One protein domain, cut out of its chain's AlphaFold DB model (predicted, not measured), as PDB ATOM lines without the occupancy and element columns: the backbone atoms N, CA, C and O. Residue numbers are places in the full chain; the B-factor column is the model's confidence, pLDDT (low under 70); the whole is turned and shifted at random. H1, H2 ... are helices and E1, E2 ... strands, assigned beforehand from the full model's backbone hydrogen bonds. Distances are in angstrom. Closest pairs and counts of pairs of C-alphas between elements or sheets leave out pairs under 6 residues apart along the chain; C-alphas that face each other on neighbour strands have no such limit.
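What this domain is: This is residues 9 to 20, 34 to 116 and 130 to 147 of the 261 residues of the protein "Outer membrane family protein" of Helicobacter pylori Hp P-3 (UniProt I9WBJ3). A long, twisted sheet of four antiparallel strands makes one end of an elongated model, and the tip of the E3 and E4 hairpin folds sharply away from it. The small E5 and E6 hairpin packs near the middle of the length, on E2 and E4, and residues 34 to 63 with H1 make the other end. The 113 printed residues run E1 H1 E2 E3 E4 E5 E6, mostly strand, with sheet orders E1 - E2 - E3 - E4 and E5 - E6. The whole is loose, with a radius of gyration of the C-alphas of 17.9 A, and only just elongated, with spans of 64 by 33 by 19 A.

How they stand to each other: Edge strand E1, residues 9 to 19, is antiparallel to E2, residues 74 to 85, with N 12 and O 82 2.7 A apart. E2 forms a hairpin with E3, residues 89 to 100, where N 83 and O 91 are 2.8 A apart. E3 forms a hairpin with edge strand E4, residues 103 to 116, where N 92 and O 111 are 2.8 A apart. E2, E3 and E4 are a meander, each strand the antiparallel neighbour of the one before. E3 bends by 125 degrees at residue 95 and E4 by 122 degrees at residue 106. E5, residues 130 to 133, and E6, residues 136 to 141, form a hairpin, with N 138 and O 131 2.8 A apart. The closest C-alphas of E4 and E5, those of Phe 106 and Ala 130, are 5.2 A apart; those of E2 and E6, Val 75 and Asp 139, are 5.0 A apart. H1, residues 64 to 69, is not on the four-stranded sheet and is apart from E5 and E6; its O i to N i+4 pairs are within hydrogen-bond range.

Where its parts are: E1 begins at C-alpha 9 (96.491, 117.297, 108.528) and is 33.7 A long. E2 is 33.9 A, E3 16.9 A, E4 25.4 A and E6 13.6 A long, with E6 ending at C-alpha 141 (113.322, 92.267, 95.976).

The domain as a whole: The farthest C-alphas, those of Lys 37 and Trp 116, are 64.8 A apart. Residues 21 to 33 and 117 to 129 are not printed, with C-alpha gaps of 32.2 A and 33.0 A. The links that are printed whole are tight. Residues 104 and 144 to 147 have pLDDT under 70.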
ATOM      1  N   HIS A   9      95.382 118.235 108.670       92.44
ATOM      2  CA  HIS A   9      96.491 117.297 108.528       92.44
ATOM      3  C   HIS A   9      96.020 115.893 108.910       92.44
ATOM      4  O   HIS A   9      95.321 115.714 109.905       92.44
ATOM      5  N   LYS A  10      96.409 114.892 108.125       93.50
ATOM      6  CA  LYS A  10      96.202 113.477 108.442       93.50
ATOM      7  C   LYS A  10      97.555 112.791 108.448       93.50
ATOM      8  O   LYS A  10      98.295 112.914 107.476       93.50
ATOM      9  N   LEU A  11      97.858 112.092 109.535       94.06
ATOM     10  CA  LEU A  11      99.033 111.241 109.657       94.06
ATOM     11  C   LEU A  11      98.560 109.813 109.912       94.06
ATOM     12  O   LEU A  11      97.786 109.566 110.834       94.06
ATOM     13  N   GLY A  12      99.006 108.894 109.071       93.31
ATOM     14  CA  GLY A  12      98.731 107.474 109.155       93.31
ATOM     15  C   GLY A  12     100.029 106.689 109.233       93.31
ATOM     16  O   GLY A  12     101.037 107.047 108.624       93.31
ATOM     17  N   PHE A  13      99.976 105.594 109.970       94.69
ATOM     18  CA  PHE A  13     101.035 104.606 110.044       94.69
ATOM     19  C   PHE A  13     100.408 103.231 109.842       94.69
ATOM     20  O   PHE A  13      99.311 102.974 110.340       94.69
ATOM     21  N   GLY A  14     101.076 102.366 109.086       92.31
ATOM     22  CA  GLY A  14     100.602 101.009 108.843       92.31
ATOM     23  C   GLY A  14     101.711  99.998 109.046       92.31
ATOM     24  O   GLY A  14     102.783 100.141 108.459       92.31
ATOM     25  N   VAL A  15     101.424  98.966 109.838       94.06
ATOM     26  CA  VAL A  15     102.270  97.783 110.022       94.06
ATOM     27  C   VAL A  15     101.439  96.553 109.730       94.06
ATOM     28  O   VAL A  15     100.298  96.448 110.173       94.06
ATOM     29  N   GLY A  16     101.996  95.635 108.958       91.94
ATOM     30  CA  GLY A  16     101.322  94.403 108.592       91.94
ATOM     31  C   GLY A  16     102.241  93.498 107.795       91.94
ATOM     32  O   GLY A  16     103.131  93.957 107.075       91.94
ATOM     33  N   GLY A  17     102.026  92.204 107.943       92.06
ATOM     34  CA  GLY A  17     102.795  91.192 107.253       92.06
ATOM     35  C   GLY A  17     101.971  89.942 107.026       92.06
ATOM     36  O   GLY A  17     100.889  89.785 107.586       92.06
ATOM     37  N   GLU A  18     102.507  89.074 106.188       91.62
ATOM     38  CA  GLU A  18     101.957  87.762 105.890       91.62
ATOM     39  C   GLU A  18     102.979  86.710 106.303       91.62
ATOM     40  O   GLU A  18     104.184  86.929 106.182       91.62
ATOM     41  N   ILE A  19     102.496  85.576 106.788       92.06
ATOM     42  CA  ILE A  19     103.264  84.352 106.980       92.06
ATOM     43  C   ILE A  19     102.455  83.229 106.347       92.06
ATOM     44  O   ILE A  19     101.228  83.228 106.435       92.06
ATOM     45  N   GLY A  20     103.122  82.275 105.716       87.75
ATOM     46  CA  GLY A  20     102.454  81.106 105.165       87.75
ATOM     47  C   GLY A  20     103.328  79.877 105.258       87.75
ATOM     48  O   GLY A  20     104.520  79.953 105.514       87.75
ATOM     49  N   THR A  34     117.276  63.591  84.151       89.12
ATOM     50  CA  THR A  34     118.298  63.818  83.117       89.12
ATOM     51  C   THR A  34     119.665  64.167  83.706       89.12
ATOM     52  O   THR A  34     120.690  63.984  83.046       89.12
ATOM     53  N   ASN A  35     119.707  64.620  84.964       87.81
ATOM     54  CA  ASN A  35     120.939  64.864  85.706       87.81
ATOM     55  C   ASN A  35     120.776  64.569  87.212       87.81
ATOM     56  O   ASN A  35     120.779  65.495  88.031       87.81
ATOM     57  N   PRO A  36     120.722  63.286  87.621       84.38
ATOM     58  CA  PRO A  36     120.485  62.920  89.021       84.38
ATOM     59  C   PRO A  36     121.582  63.399  89.981       84.38
ATOM     60  O   PRO A  36     121.359  63.550  91.180       84.38
ATOM     61  N   LYS A  37     122.784  63.679  89.457       86.19
ATOM     62  CA  LYS A  37     123.921  64.200  90.229       86.19
ATOM     63  C   LYS A  37     123.738  65.657  90.665       86.19
ATOM     64  O   LYS A  37     124.496  66.122  91.509       86.19
ATOM     65  N   ALA A  38     122.752  66.371  90.115       83.31
ATOM     66  CA  ALA A  38     122.425  67.737  90.519       83.31
ATOM     67  C   ALA A  38     121.784  67.828  91.919       83.31
ATOM     68  O   ALA A  38     121.566  68.940  92.403       83.31
ATOM     69  N   GLY A  39     121.484  66.690  92.556       86.56
ATOM     70  CA  GLY A  39     120.815  66.637  93.854       86.56
ATOM     71  C   GLY A  39     119.321  66.930  93.751       86.56
ATOM     72  O   GLY A  39     118.739  66.921  92.657       86.56
ATOM     73  N   PHE A  40     118.690  67.201  94.891       90.06
ATOM     74  CA  PHE A  40     117.273  67.527  94.926       90.06
ATOM     75  C   PHE A  40     117.006  68.878  94.251       90.06
ATOM     76  O   PHE A  40     117.779  69.832  94.320       90.06
ATOM     77  N   GLN A  41     115.860  68.979  93.590       91.00
ATOM     78  CA  GLN A  41     115.409  70.142  92.838       91.00
ATOM     79  C   GLN A  41     114.093  70.672  93.417       91.00
ATOM     80  O   GLN A  41     113.102  70.758  92.681       91.00
ATOM     81  N   PRO A  42     114.058  71.065  94.710       92.19
ATOM     82  CA  PRO A  42     112.859  71.631  95.307       92.19
ATOM     83  C   PRO A  42     112.363  72.808  94.474       92.19
ATOM     84  O   PRO A  42     113.154  73.605  93.957       92.19
ATOM     85  N   ALA A  43     111.047  72.908  94.321       91.69
ATOM     86  CA  ALA A  43     110.419  73.901  93.453       91.69
ATOM     87  C   ALA A  43     109.510  74.853  94.233       91.69
ATOM     88  O   ALA A  43     109.346  76.009  93.845       91.69
ATOM     89  N   ASN A  44     108.962  74.397  95.360       90.69
ATOM     90  CA  ASN A  44     107.976  75.153  96.115       90.69
ATOM     91  C   ASN A  44     108.507  76.471  96.703       90.69
ATOM     92  O   ASN A  44     107.751  77.431  96.803       90.69
ATOM     93  N   TRP A  45     109.807  76.577  96.997       90.25
ATOM     94  CA  TRP A  45     110.425  77.837  97.442       90.25
ATOM     95  C   TRP A  45     110.157  79.011  96.490       90.25
ATOM     96  O   TRP A  45     110.231  80.166  96.896       90.25
ATOM     97  N   TYR A  46     109.849  78.736  95.218       89.50
ATOM     98  CA  TYR A  46     109.477  79.750  94.238       89.50
ATOM     99  C   TYR A  46     108.130  80.423  94.553       89.50
ATOM    100  O   TYR A  46     107.962  81.615  94.282       89.50
ATOM    101  N   TYR A  47     107.192  79.660  95.114       89.12
ATOM    102  CA  TYR A  47     105.846  80.093  95.489       89.12
ATOM    103  C   TYR A  47     105.801  80.539  96.951       89.12
ATOM    104  O   TYR A  47     105.265  81.595  97.272       89.12
ATOM    105  N   MET A  48     106.434  79.758  97.825       90.56
ATOM    106  CA  MET A  48     106.403  79.934  99.269       90.56
ATOM    107  C   MET A  48     107.773  80.370  99.776       90.56
ATOM    108  O   MET A  48     108.648  79.562 100.079       90.56
ATOM    109  N   GLY A  49     107.948  81.683  99.872       91.12
ATOM    110  CA  GLY A  49     109.090  82.313 100.512       91.12
ATOM    111  C   GLY A  49     110.284  82.575  99.607       91.12
ATOM    112  O   GLY A  49     111.418  82.575 100.082       91.12
ATOM    113  N   ARG A  50     110.075  82.828  98.312       91.56
ATOM    114  CA  ARG A  50     111.185  83.078  97.382       91.56
ATOM    115  C   ARG A  50     112.071  84.225  97.866       91.56
ATOM    116  O   ARG A  50     111.659  85.384  97.858       91.56
ATOM    117  N   TRP A  51     113.326  83.909  98.179       91.94
ATOM    118  CA  TRP A  51     114.344  84.887  98.542       91.94
ATOM    119  C   TRP A  51     115.686  84.551  97.891       91.94
ATOM    120  O   TRP A  51     116.353  83.588  98.248       91.94
ATOM    121  N   GLU A  52     116.100  85.379  96.935       90.44
ATOM    122  CA  GLU A  52     117.385  85.245  96.223       90.44
ATOM    123  C   GLU A  52     118.297  86.459  96.496       90.44
ATOM    124  O   GLU A  52     119.203  86.775  95.718       90.44
ATOM    125  N   GLY A  53     118.048  87.146  97.619       90.69
ATOM    126  CA  GLY A  53     118.661  88.419  97.992       90.69
ATOM    127  C   GLY A  53     117.908  89.632  97.437       90.69
ATOM    128  O   GLY A  53     117.263  89.553  96.393       90.69
ATOM    129  N   TYR A  54     118.021  90.779  98.118       90.56
ATOM    130  CA  TYR A  54     117.335  92.012  97.710       90.56
ATOM    131  C   TYR A  54     117.711  92.433  96.286       90.56
ATOM    132  O   TYR A  54     116.844  92.794  95.507       90.56
ATOM    133  N   LEU A  55     118.984  92.328  95.897       89.25
ATOM    134  CA  LEU A  55     119.449  92.659  94.545       89.25
ATOM    135  C   LEU A  55     119.413  91.446  93.601       89.25
ATOM    136  O   LEU A  55     120.100  91.440  92.579       89.25
ATOM    137  N   MET A  56     118.666  90.397  93.962       87.00
ATOM    138  CA  MET A  56     118.633  89.106  93.265       87.00
ATOM    139  C   MET A  56     120.032  88.490  93.098       87.00
ATOM    140  O   MET A  56     120.292  87.748  92.145       87.00
ATOM    141  N   GLN A  57     120.969  88.815  93.997       87.19
ATOM    142  CA  GLN A  57     122.380  88.504  93.809       87.19
ATOM    143  C   GLN A  57     122.690  87.006  93.817       87.19
ATOM    144  O   GLN A  57     123.717  86.627  93.254       87.19
ATOM    145  N   TYR A  58     121.809  86.193  94.400       89.50
ATOM    146  CA  TYR A  58     121.947  84.744  94.497       89.50
ATOM    147  C   TYR A  58     121.135  83.978  93.442       89.50
ATOM    148  O   TYR A  58     121.208  82.754  93.382       89.50
ATOM    149  N   SER A  59     120.391  84.680  92.579       85.62
ATOM    150  CA  SER A  59     119.486  84.060  91.599       85.62
ATOM    151  C   SER A  59     120.168  83.077  90.642       85.62
ATOM    152  O   SER A  59     119.571  82.059  90.297       85.62
ATOM    153  N   GLN A  60     121.415  83.345  90.249       84.56
ATOM    154  CA  GLN A  60     122.196  82.476  89.359       84.56
ATOM    155  C   GLN A  60     123.190  81.565  90.090       84.56
ATOM    156  O   GLN A  60     123.647  80.590  89.509       84.56
ATOM    157  N   ASN A  61     123.521  81.871  91.347       88.56
ATOM    158  CA  ASN A  61     124.639  81.226  92.041       88.56
ATOM    159  C   ASN A  61     124.189  80.168  93.051       88.56
ATOM    160  O   ASN A  61     124.967  79.278  93.374       88.56
ATOM    161  N   TRP A  62     122.970  80.280  93.585       92.00
ATOM    162  CA  TRP A  62     122.444  79.279  94.505       92.00
ATOM    163  C   TRP A  62     121.829  78.099  93.762       92.00
ATOM    164  O   TRP A  62     121.092  78.279  92.788       92.00
ATOM    165  N   THR A  63     122.069  76.896  94.281       90.94
ATOM    166  CA  THR A  63     121.315  75.700  93.892       90.94
ATOM    167  C   THR A  63     119.857  75.830  94.339       90.94
ATOM    168  O   THR A  63     119.519  76.649  95.199       90.94
ATOM    169  N   ARG A  64     118.952  75.022  93.772       90.94
ATOM    170  CA  ARG A  64     117.545  75.023  94.210       90.94
ATOM    171  C   ARG A  64     117.400  74.652  95.685       90.94
ATOM    172  O   ARG A  64     116.588  75.257  96.373       90.94
ATOM    173  N   GLU A  65     118.220  73.728  96.179       90.88
ATOM    174  CA  GLU A  65     118.267  73.358  97.599       90.88
ATOM    175  C   GLU A  65     118.647  74.548  98.481       90.88
ATOM    176  O   GLU A  65     117.945  74.848  99.444       90.88
ATOM    177  N   GLN A  66     119.700  75.288  98.116       92.81
ATOM    178  CA  GLN A  66     120.107  76.494  98.841       92.81
ATOM    179  C   GLN A  66     118.998  77.551  98.837       92.81
ATOM    180  O   GLN A  66     118.736  78.168  99.868       92.81
ATOM    181  N   LYS A  67     118.305  77.738  97.707       93.00
ATOM    182  CA  LYS A  67     117.153  78.651  97.623       93.00
ATOM    183  C   LYS A  67     115.994  78.202  98.510       93.00
ATOM    184  O   LYS A  67     115.362  79.053  99.126       93.00
ATOM    185  N   ALA A  68     115.743  76.898  98.613       92.50
ATOM    186  CA  ALA A  68     114.721  76.351  99.498       92.50
ATOM    187  C   ALA A  68     115.069  76.518 100.981       92.50
ATOM    188  O   ALA A  68     114.222  76.938 101.760       92.50
ATOM    189  N   GLN A  69     116.321  76.269 101.366       92.31
ATOM    190  CA  GLN A  69     116.793  76.449 102.745       92.31
ATOM    191  C   GLN A  69     116.783  77.918 103.188       92.31
ATOM    192  O   GLN A  69     116.571  78.208 104.360       92.31
ATOM    193  N   ASN A  70     117.007  78.845 102.254       94.00
ATOM    194  CA  ASN A  70     117.002  80.287 102.514       94.00
ATOM    195  C   ASN A  70     115.645  80.950 102.225       94.00
ATOM    196  O   ASN A  70     115.556  82.184 102.229       94.00
ATOM    197  N   ALA A  71     114.604  80.159 101.952       93.19
ATOM    198  CA  ALA A  71     113.272  80.684 101.719       93.19
ATOM    199  C   ALA A  71     112.748  81.397 102.975       93.19
ATOM    200  O   ALA A  71     112.946  80.955 104.105       93.19
ATOM    201  N   ARG A  72     112.067  82.523 102.769       94.00
ATOM    202  CA  ARG A  72     111.460  83.347 103.816       94.00
ATOM    203  C   ARG A  72     109.952  83.266 103.685       94.00
ATOM    204  O   ARG A  72     109.380  84.062 102.945       94.00
ATOM    205  N   PRO A  73     109.289  82.321 104.363       91.69
ATOM    206  CA  PRO A  73     107.852  82.106 104.231       91.69
ATOM    207  C   PRO A  73     107.032  83.175 104.979       91.69
ATOM    208  O   PRO A  73     105.973  82.906 105.533       91.69
ATOM    209  N   TYR A  74     107.546  84.401 105.024       92.00
ATOM    210  CA  TYR A  74     106.944  85.563 105.644       92.00
ATOM    211  C   TYR A  74     107.353  86.823 104.880       92.00
ATOM    212  O   TYR A  74     108.411  86.880 104.249       92.00
ATOM    213  N   VAL A  75     106.537  87.866 104.972       91.75
ATOM    214  CA  VAL A  75     106.835  89.176 104.397       91.75
ATOM    215  C   VAL A  75     106.209  90.282 105.234       91.75
ATOM    216  O   VAL A  75     105.012  90.284 105.496       91.75
ATOM    217  N   LEU A  76     107.015  91.268 105.631       91.62
ATOM    218  CA  LEU A  76     106.515  92.510 106.224       91.62
ATOM    219  C   LEU A  76     106.137  93.469 105.094       91.62
ATOM    220  O   LEU A  76     106.972  94.266 104.651       91.62
ATOM    221  N   TYR A  77     104.911  93.332 104.587       88.38
ATOM    222  CA  TYR A  77     104.429  94.037 103.399       88.38
ATOM    223  C   TYR A  77     103.940  95.466 103.675       88.38
ATOM    224  O   TYR A  77     103.943  96.296 102.765       88.38
ATOM    225  N   ASN A  78     103.579  95.765 104.925       91.44
ATOM    226  CA  ASN A  78     103.174  97.081 105.400       91.44
ATOM    227  C   ASN A  78     104.139  97.561 106.485       91.44
ATOM    228  O   ASN A  78     104.246  96.958 107.550       91.44
ATOM    229  N   LEU A  79     104.828  98.657 106.196       95.19
ATOM    230  CA  LEU A  79     105.599  99.457 107.140       95.19
ATOM    231  C   LEU A  79     105.762 100.842 106.517       95.19
ATOM    232  O   LEU A  79     106.737 101.093 105.807       95.19
ATOM    233  N   TYR A  80     104.773 101.712 106.700       96.50
ATOM    234  CA  TYR A  80     104.741 103.003 106.013       96.50
ATOM    235  C   TYR A  80     104.263 104.148 106.894       96.50
ATOM    236  O   TYR A  80     103.521 103.952 107.856       96.50
ATOM    237  N   LEU A  81     104.655 105.351 106.483       96.75
ATOM    238  CA  LEU A  81     104.104 106.623 106.930       96.75
ATOM    239  C   LEU A  81     103.291 107.228 105.781       96.75
ATOM    240  O   LEU A  81     103.766 107.255 104.647       96.75
ATOM    241  N   ASP A  82     102.081 107.698 106.061       96.00
ATOM    242  CA  ASP A  82     101.197 108.390 105.116       96.00
ATOM    243  C   ASP A  82     100.817 109.741 105.714       96.00
ATOM    244  O   ASP A  82     100.222 109.811 106.786       96.00
ATOM    245  N   TYR A  83     101.192 110.820 105.045       96.19
ATOM    246  CA  TYR A  83     100.859 112.175 105.444       96.19
ATOM    247  C   TYR A  83     100.050 112.854 104.348       96.19
ATOM    248  O   TYR A  83     100.432 112.825 103.179       96.19
ATOM    249  N   GLN A  84      98.960 113.522 104.725       96.06
ATOM    250  CA  GLN A  84      98.117 114.284 103.806       96.06
ATOM    251  C   GLN A  84      97.703 115.626 104.401       96.06
ATOM    252  O   GLN A  84      97.409 115.736 105.592       96.06
ATOM    253  N   TYR A  85      97.609 116.633 103.539       95.25
ATOM    254  CA  TYR A  85      97.148 117.976 103.868       95.25
ATOM    255  C   TYR A  85      96.074 118.436 102.882       95.25
ATOM    256  O   TYR A  85      96.361 118.590 101.692       95.25
ATOM    257  N   LYS A  86      94.847 118.672 103.376       88.50
ATOM    258  CA  LYS A  86      93.706 119.277 102.639       88.50
ATOM    259  C   LYS A  86      93.414 118.702 101.240       88.50
ATOM    260  O   LYS A  86      92.841 119.400 100.411       88.50
ATOM    261  N   ASP A  87      93.838 117.469 100.947       88.69
ATOM    262  CA  ASP A  87      93.830 116.894  99.585       88.69
ATOM    263  C   ASP A  87      94.607 117.739  98.538       88.69
ATOM    264  O   ASP A  87      94.467 117.573  97.325       88.69
ATOM    265  N   ILE A  88      95.456 118.656  99.016       95.75
ATOM    266  CA  ILE A  88      96.375 119.486  98.230       95.75
ATOM    267  C   ILE A  88      97.709 118.773  98.097       95.75
ATOM    268  O   ILE A  88      98.298 118.770  97.028       95.75
ATOM    269  N   PHE A  89      98.194 118.174  99.176       96.94
ATOM    270  CA  PHE A  89      99.471 117.483  99.189       96.94
ATOM    271  C   PHE A  89      99.338 116.181  99.955       96.94
ATOM    272  O   PHE A  89      98.637 116.116 100.968       96.94
ATOM    273  N   GLY A  90     100.055 115.165  99.505       96.81
ATOM    274  CA  GLY A  90     100.275 113.981 100.304       96.81
ATOM    275  C   GLY A  90     101.558 113.282  99.918       96.81
ATOM    276  O   GLY A  90     102.010 113.374  98.777       96.81
ATOM    277  N   ILE A  91     102.132 112.590 100.890       96.94
ATOM    278  CA  ILE A  91     103.289 111.728 100.716       96.94
ATOM    279  C   ILE A  91     103.073 110.446 101.507       96.94
ATOM    280  O   ILE A  91     102.698 110.471 102.676       96.94
ATOM    281  N   LYS A  92     103.348 109.321 100.864       96.12
ATOM    282  CA  LYS A  92     103.408 108.008 101.483       96.12
ATOM    283  C   LYS A  92     104.788 107.436 101.241       96.12
ATOM    284  O   LYS A  92     105.235 107.429 100.101       96.12
ATOM    285  N   LEU A  93     105.462 106.969 102.284       96.50
ATOM    286  CA  LEU A  93     106.803 106.396 102.190       96.50
ATOM    287  C   LEU A  93     106.929 105.123 103.024       96.50
ATOM    288  O   LEU A  93     106.302 104.997 104.074       96.50
ATOM    289  N   GLY A  94     107.762 104.192 102.569       95.81
ATOM    290  CA  GLY A  94     107.988 102.902 103.217       95.81
ATOM    291  C   GLY A  94     107.450 101.751 102.376       95.81
ATOM    292  O   GLY A  94     107.548 101.789 101.151       95.81
ATOM    293  N   ARG A  95     106.914 100.723 103.036       94.81
ATOM    294  CA  ARG A  95     106.321  99.528 102.424       94.81
ATOM    295  C   ARG A  95     104.805  99.599 102.478       94.81
ATOM    296  O   ARG A  95     104.257  99.669 103.573       94.81
ATOM    297  N   TYR A  96     104.137  99.617 101.332       92.69
ATOM    298  CA  TYR A  96     102.687  99.802 101.262       92.69
ATOM    299  C   TYR A  96     102.080  99.162 100.002       92.69
ATOM    300  O   TYR A  96     102.782  98.974  99.002       92.69
ATOM    301  N   PRO A  97     100.768  98.859 100.001       88.94
ATOM    302  CA  PRO A  97     100.041  98.489  98.794       88.94
ATOM    303  C   PRO A  97      99.930  99.715  97.883       88.94
ATOM    304  O   PRO A  97      99.226 100.679  98.201       88.94
ATOM    305  N   SER A  98     100.636  99.686  96.756       84.88
ATOM    306  CA  SER A  98     100.549 100.744  95.750       84.88
ATOM    307  C   SER A  98      99.342 100.526  94.847       84.88
ATOM    308  O   SER A  98      98.942  99.395  94.552       84.88
ATOM    309  N   LYS A  99      98.779 101.643  94.385       80.69
ATOM    310  CA  LYS A  99      97.762 101.689  93.329       80.69
ATOM    311  C   LYS A  99      98.311 102.315  92.046       80.69
ATOM    312  O   LYS A  99      97.524 102.756  91.212       80.69
ATOM    313  N   ALA A 100      99.636 102.382  91.903       81.62
ATOM    314  CA  ALA A 100     100.275 102.909  90.709       81.62
ATOM    315  C   ALA A 100      99.791 102.151  89.464       81.62
ATOM    316  O   ALA A 100      99.660 100.922  89.452       81.62
ATOM    317  N   LEU A 101      99.497 102.909  88.408       75.31
ATOM    318  CA  LEU A 101      99.017 102.372  87.142       75.31
ATOM    319  C   LEU A 101     100.038 101.363  86.583       75.31
ATOM    320  O   LEU A 101     101.211 101.679  86.491       75.31
ATOM    321  N   PHE A 102      99.606 100.157  86.208       74.31
ATOM    322  CA  PHE A 102     100.464  99.042  85.749       74.31
ATOM    323  C   PHE A 102     101.372  98.381  86.797       74.31
ATOM    324  O   PHE A 102     102.082  97.431  86.460       74.31
ATOM    325  N   LEU A 103     101.325  98.819  88.059       75.38
ATOM    326  CA  LEU A 103     102.150  98.256  89.122       75.38
ATOM    327  C   LEU A 103     101.393  98.129  90.449       75.38
ATOM    328  O   LEU A 103     101.678  98.812  91.432       75.38
ATOM    329  N   SER A 104     100.423  97.218  90.483       67.00
ATOM    330  CA  SER A 104      99.732  96.859  91.720       67.00
ATOM    331  C   SER A 104     100.581  95.924  92.597       67.00
ATOM    332  O   SER A 104     101.524  95.269  92.140       67.00
ATOM    333  N   GLY A 105     100.264  95.885  93.892       80.06
ATOM    334  CA  GLY A 105     100.942  95.048  94.888       80.06
ATOM    335  C   GLY A 105     101.761  95.855  95.895       80.06
ATOM    336  O   GLY A 105     101.603  97.074  96.017       80.06
ATOM    337  N   PHE A 106     102.629  95.171  96.641       89.81
ATOM    338  CA  PHE A 106     103.395  95.779  97.728       89.81
ATOM    339  C   PHE A 106     104.705  96.373  97.223       89.81
ATOM    340  O   PHE A 106     105.513  95.696  96.583       89.81
ATOM    341  N   ASN A 107     104.912  97.652  97.524       91.81
ATOM    342  CA  ASN A 107     106.048  98.438  97.062       91.81
ATOM    343  C   ASN A 107     106.813  99.026  98.236       91.81
ATOM    344  O   ASN A 107     106.206  99.429  99.219       91.81
ATOM    345  N   GLN A 108     108.137  99.092  98.103       94.44
ATOM    346  CA  GLN A 108     109.046  99.776  99.010       94.44
ATOM    347  C   GLN A 108     109.576 101.022  98.307       94.44
ATOM    348  O   GLN A 108     110.391 100.918  97.389       94.44
ATOM    349  N   GLY A 109     109.129 102.198  98.731       95.38
ATOM    350  CA  GLY A 109     109.505 103.460  98.102       95.38
ATOM    351  C   GLY A 109     108.618 104.601  98.567       95.38
ATOM    352  O   GLY A 109     108.345 104.702  99.764       95.38
ATOM    353  N   PHE A 110     108.162 105.446  97.643       95.81
ATOM    354  CA  PHE A 110     107.270 106.556  97.963       95.81
ATOM    355  C   PHE A 110     106.259 106.882  96.857       95.81
ATOM    356  O   PHE A 110     106.498 106.648  95.675       95.81
ATOM    357  N   GLU A 111     105.144 107.467  97.272       95.81
ATOM    358  CA  GLU A 111     104.152 108.132  96.436       95.81
ATOM    359  C   GLU A 111     103.995 109.552  96.955       95.81
ATOM    360  O   GLU A 111     103.815 109.754  98.154       95.81
ATOM    361  N   LEU A 112     104.038 110.536  96.071       96.12
ATOM    362  CA  LEU A 112     103.698 111.913  96.393       96.12
ATOM    363  C   LEU A 112     102.669 112.435  95.406       96.12
ATOM    364  O   LEU A 112     102.679 112.075  94.227       96.12
ATOM    365  N   PHE A 113     101.803 113.320  95.879       97.19
ATOM    366  CA  PHE A 113     100.940 114.095  95.008       97.19
ATOM    367  C   PHE A 113     100.876 115.550  95.441       97.19
ATOM    368  O   PHE A 113     100.966 115.876  96.625       97.19
ATOM    369  N   TYR A 114     100.652 116.416  94.461       97.94
ATOM    370  CA  TYR A 114     100.328 117.816  94.670       97.94
ATOM    371  C   TYR A 114      99.170 118.218  93.759       97.94
ATOM    372  O   TYR A 114      99.212 117.975  92.554       97.94
ATOM    373  N   ARG A 115      98.127 118.826  94.317       97.69
ATOM    374  CA  ARG A 115      96.939 119.284  93.605       97.69
ATOM    375  C   ARG A 115      96.865 120.801  93.629       97.69
ATOM    376  O   ARG A 115      96.922 121.432  94.679       97.69
ATOM    377  N   TRP A 116      96.622 121.373  92.459       96.06
ATOM    378  CA  TRP A 116      96.340 122.786  92.281       96.06
ATOM    379  C   TRP A 116      95.175 122.969  91.309       96.06
ATOM    380  O   TRP A 116      95.275 122.681  90.115       96.06
ATOM    381  N   ALA A 130     107.283  93.250  96.726       89.19
ATOM    382  CA  ALA A 130     106.930  91.994  97.361       89.19
ATOM    383  C   ALA A 130     105.612  91.471  96.791       89.19
ATOM    384  O   ALA A 130     104.781  92.240  96.296       89.19
ATOM    385  N   LEU A 131     105.428  90.158  96.882       85.56
ATOM    386  CA  LEU A 131     104.161  89.496  96.591       85.56
ATOM    387  C   LEU A 131     103.685  88.839  97.885       85.56
ATOM    388  O   LEU A 131     104.443  88.114  98.517       85.56
ATOM    389  N   ALA A 132     102.458  89.147  98.278       83.69
ATOM    390  CA  ALA A 132     101.773  88.525  99.402       83.69
ATOM    391  C   ALA A 132     100.323  88.337  98.942       83.69
ATOM    392  O   ALA A 132      99.526  89.277  98.896       83.69
ATOM    393  N   ASN A 133     100.063  87.190  98.330       80.62
ATOM    394  CA  ASN A 133      98.754  86.825  97.808       80.62
ATOM    395  C   ASN A 133      98.563  85.314  97.940       80.62
ATOM    396  O   ASN A 133      99.517  84.588  98.200       80.62
ATOM    397  N   GLU A 134      97.343  84.842  97.684       75.62
ATOM    398  CA  GLU A 134      96.961  83.429  97.835       75.62
ATOM    399  C   GLU A 134      97.895  82.435  97.122       75.62
ATOM    400  O   GLU A 134      97.956  81.271  97.501       75.62
ATOM    401  N   GLN A 135      98.618  82.873  96.085       78.44
ATOM    402  CA  GLN A 135      99.496  82.022  95.284       78.44
ATOM    403  C   GLN A 135     100.988  82.194  95.603       78.44
ATOM    404  O   GLN A 135     101.779  81.314  95.260       78.44
ATOM    405  N   TYR A 136     101.397  83.325  96.188       85.56
ATOM    406  CA  TYR A 136     102.804  83.684  96.349       85.56
ATOM    407  C   TYR A 136     103.063  84.457  97.642       85.56
ATOM    408  O   TYR A 136     102.534  85.554  97.837       85.56
ATOM    409  N   ILE A 137     104.025  83.961  98.422       90.06
ATOM    410  CA  ILE A 137     104.726  84.727  99.455       90.06
ATOM    411  C   ILE A 137     106.148  84.967  98.968       90.06
ATOM    412  O   ILE A 137     106.956  84.046  98.838       90.06
ATOM    413  N   ARG A 138     106.467  86.223  98.675       89.62
ATOM    414  CA  ARG A 138     107.777  86.649  98.192       89.62
ATOM    415  C   ARG A 138     108.186  87.930  98.893       89.62
ATOM    416  O   ARG A 138     107.574  88.980  98.689       89.62
ATOM    417  N   ASP A 139     109.253  87.824  99.675       90.06
ATOM    418  CA  ASP A 139     109.858  88.954 100.372       90.06
ATOM    419  C   ASP A 139     110.446  89.978  99.375       90.06
ATOM    420  O   ASP A 139     110.612  89.709  98.178       90.06
ATOM    421  N   PHE A 140     110.719  91.186  99.864       91.62
ATOM    422  CA  PHE A 140     111.057  92.343  99.044       91.62
ATOM    423  C   PHE A 140     112.318  92.139  98.210       91.62
ATOM    424  O   PHE A 140     113.418  92.020  98.739       91.62
ATOM    425  N   TYR A 141     112.191  92.241  96.894       89.25
ATOM    426  CA  TYR A 141     113.322  92.267  95.976       89.25
ATOM    427  C   TYR A 141     113.325  93.568  95.186       89.25
ATOM    428  O   TYR A 141     112.281  94.127  94.849       89.25
ATOM    429  N   ALA A 142     114.513  94.063  94.876       88.88
ATOM    430  CA  ALA A 142     114.686  95.206  94.015       88.88
ATOM    431  C   ALA A 142     114.279  94.847  92.581       88.88
ATOM    432  O   ALA A 142     114.674  93.791  92.071       88.88
ATOM    433  N   PRO A 143     113.558  95.739  91.878       76.00
ATOM    434  CA  PRO A 143     113.601  95.718  90.433       76.00
ATOM    435  C   PRO A 143     115.059  96.049  90.093       76.00
ATOM    436  O   PRO A 143     115.487  97.188  90.279       76.00
ATOM    437  N   VAL A 144     115.870  95.057  89.716       66.56
ATOM    438  CA  VAL A 144     117.293  95.246  89.368       66.56
ATOM    439  C   VAL A 144     117.510  95.275  87.863       66.56
ATOM    440  O   VAL A 144     116.803  94.630  87.087       66.56
ATOM    441  N   ASN A 145     118.499  96.073  87.463       61.91
ATOM    442  CA  ASN A 145     118.964  96.156  86.094       61.91
ATOM    443  C   ASN A 145     119.695  94.852  85.763       61.91
ATOM    444  O   ASN A 145     120.537  94.377  86.522       61.91
ATOM    445  N   TYR A 146     119.379  94.276  84.611       57.56
ATOM    446  CA  TYR A 146     119.906  92.986  84.183       57.56
ATOM    447  C   TYR A 146     121.437  92.973  83.996       57.56
ATOM    448  O   TYR A 146     122.048  91.910  84.069       57.56
ATOM    449  N   LYS A 147     122.080  94.133  83.791       59.12
ATOM    450  CA  LYS A 147     123.540  94.230  83.592       59.12
ATOM    451  C   LYS A 147     124.318  94.615  84.854       59.12
ATOM    452  O   LYS A 147     125.487  94.268  84.986       59.12
TER     453      LYS A 147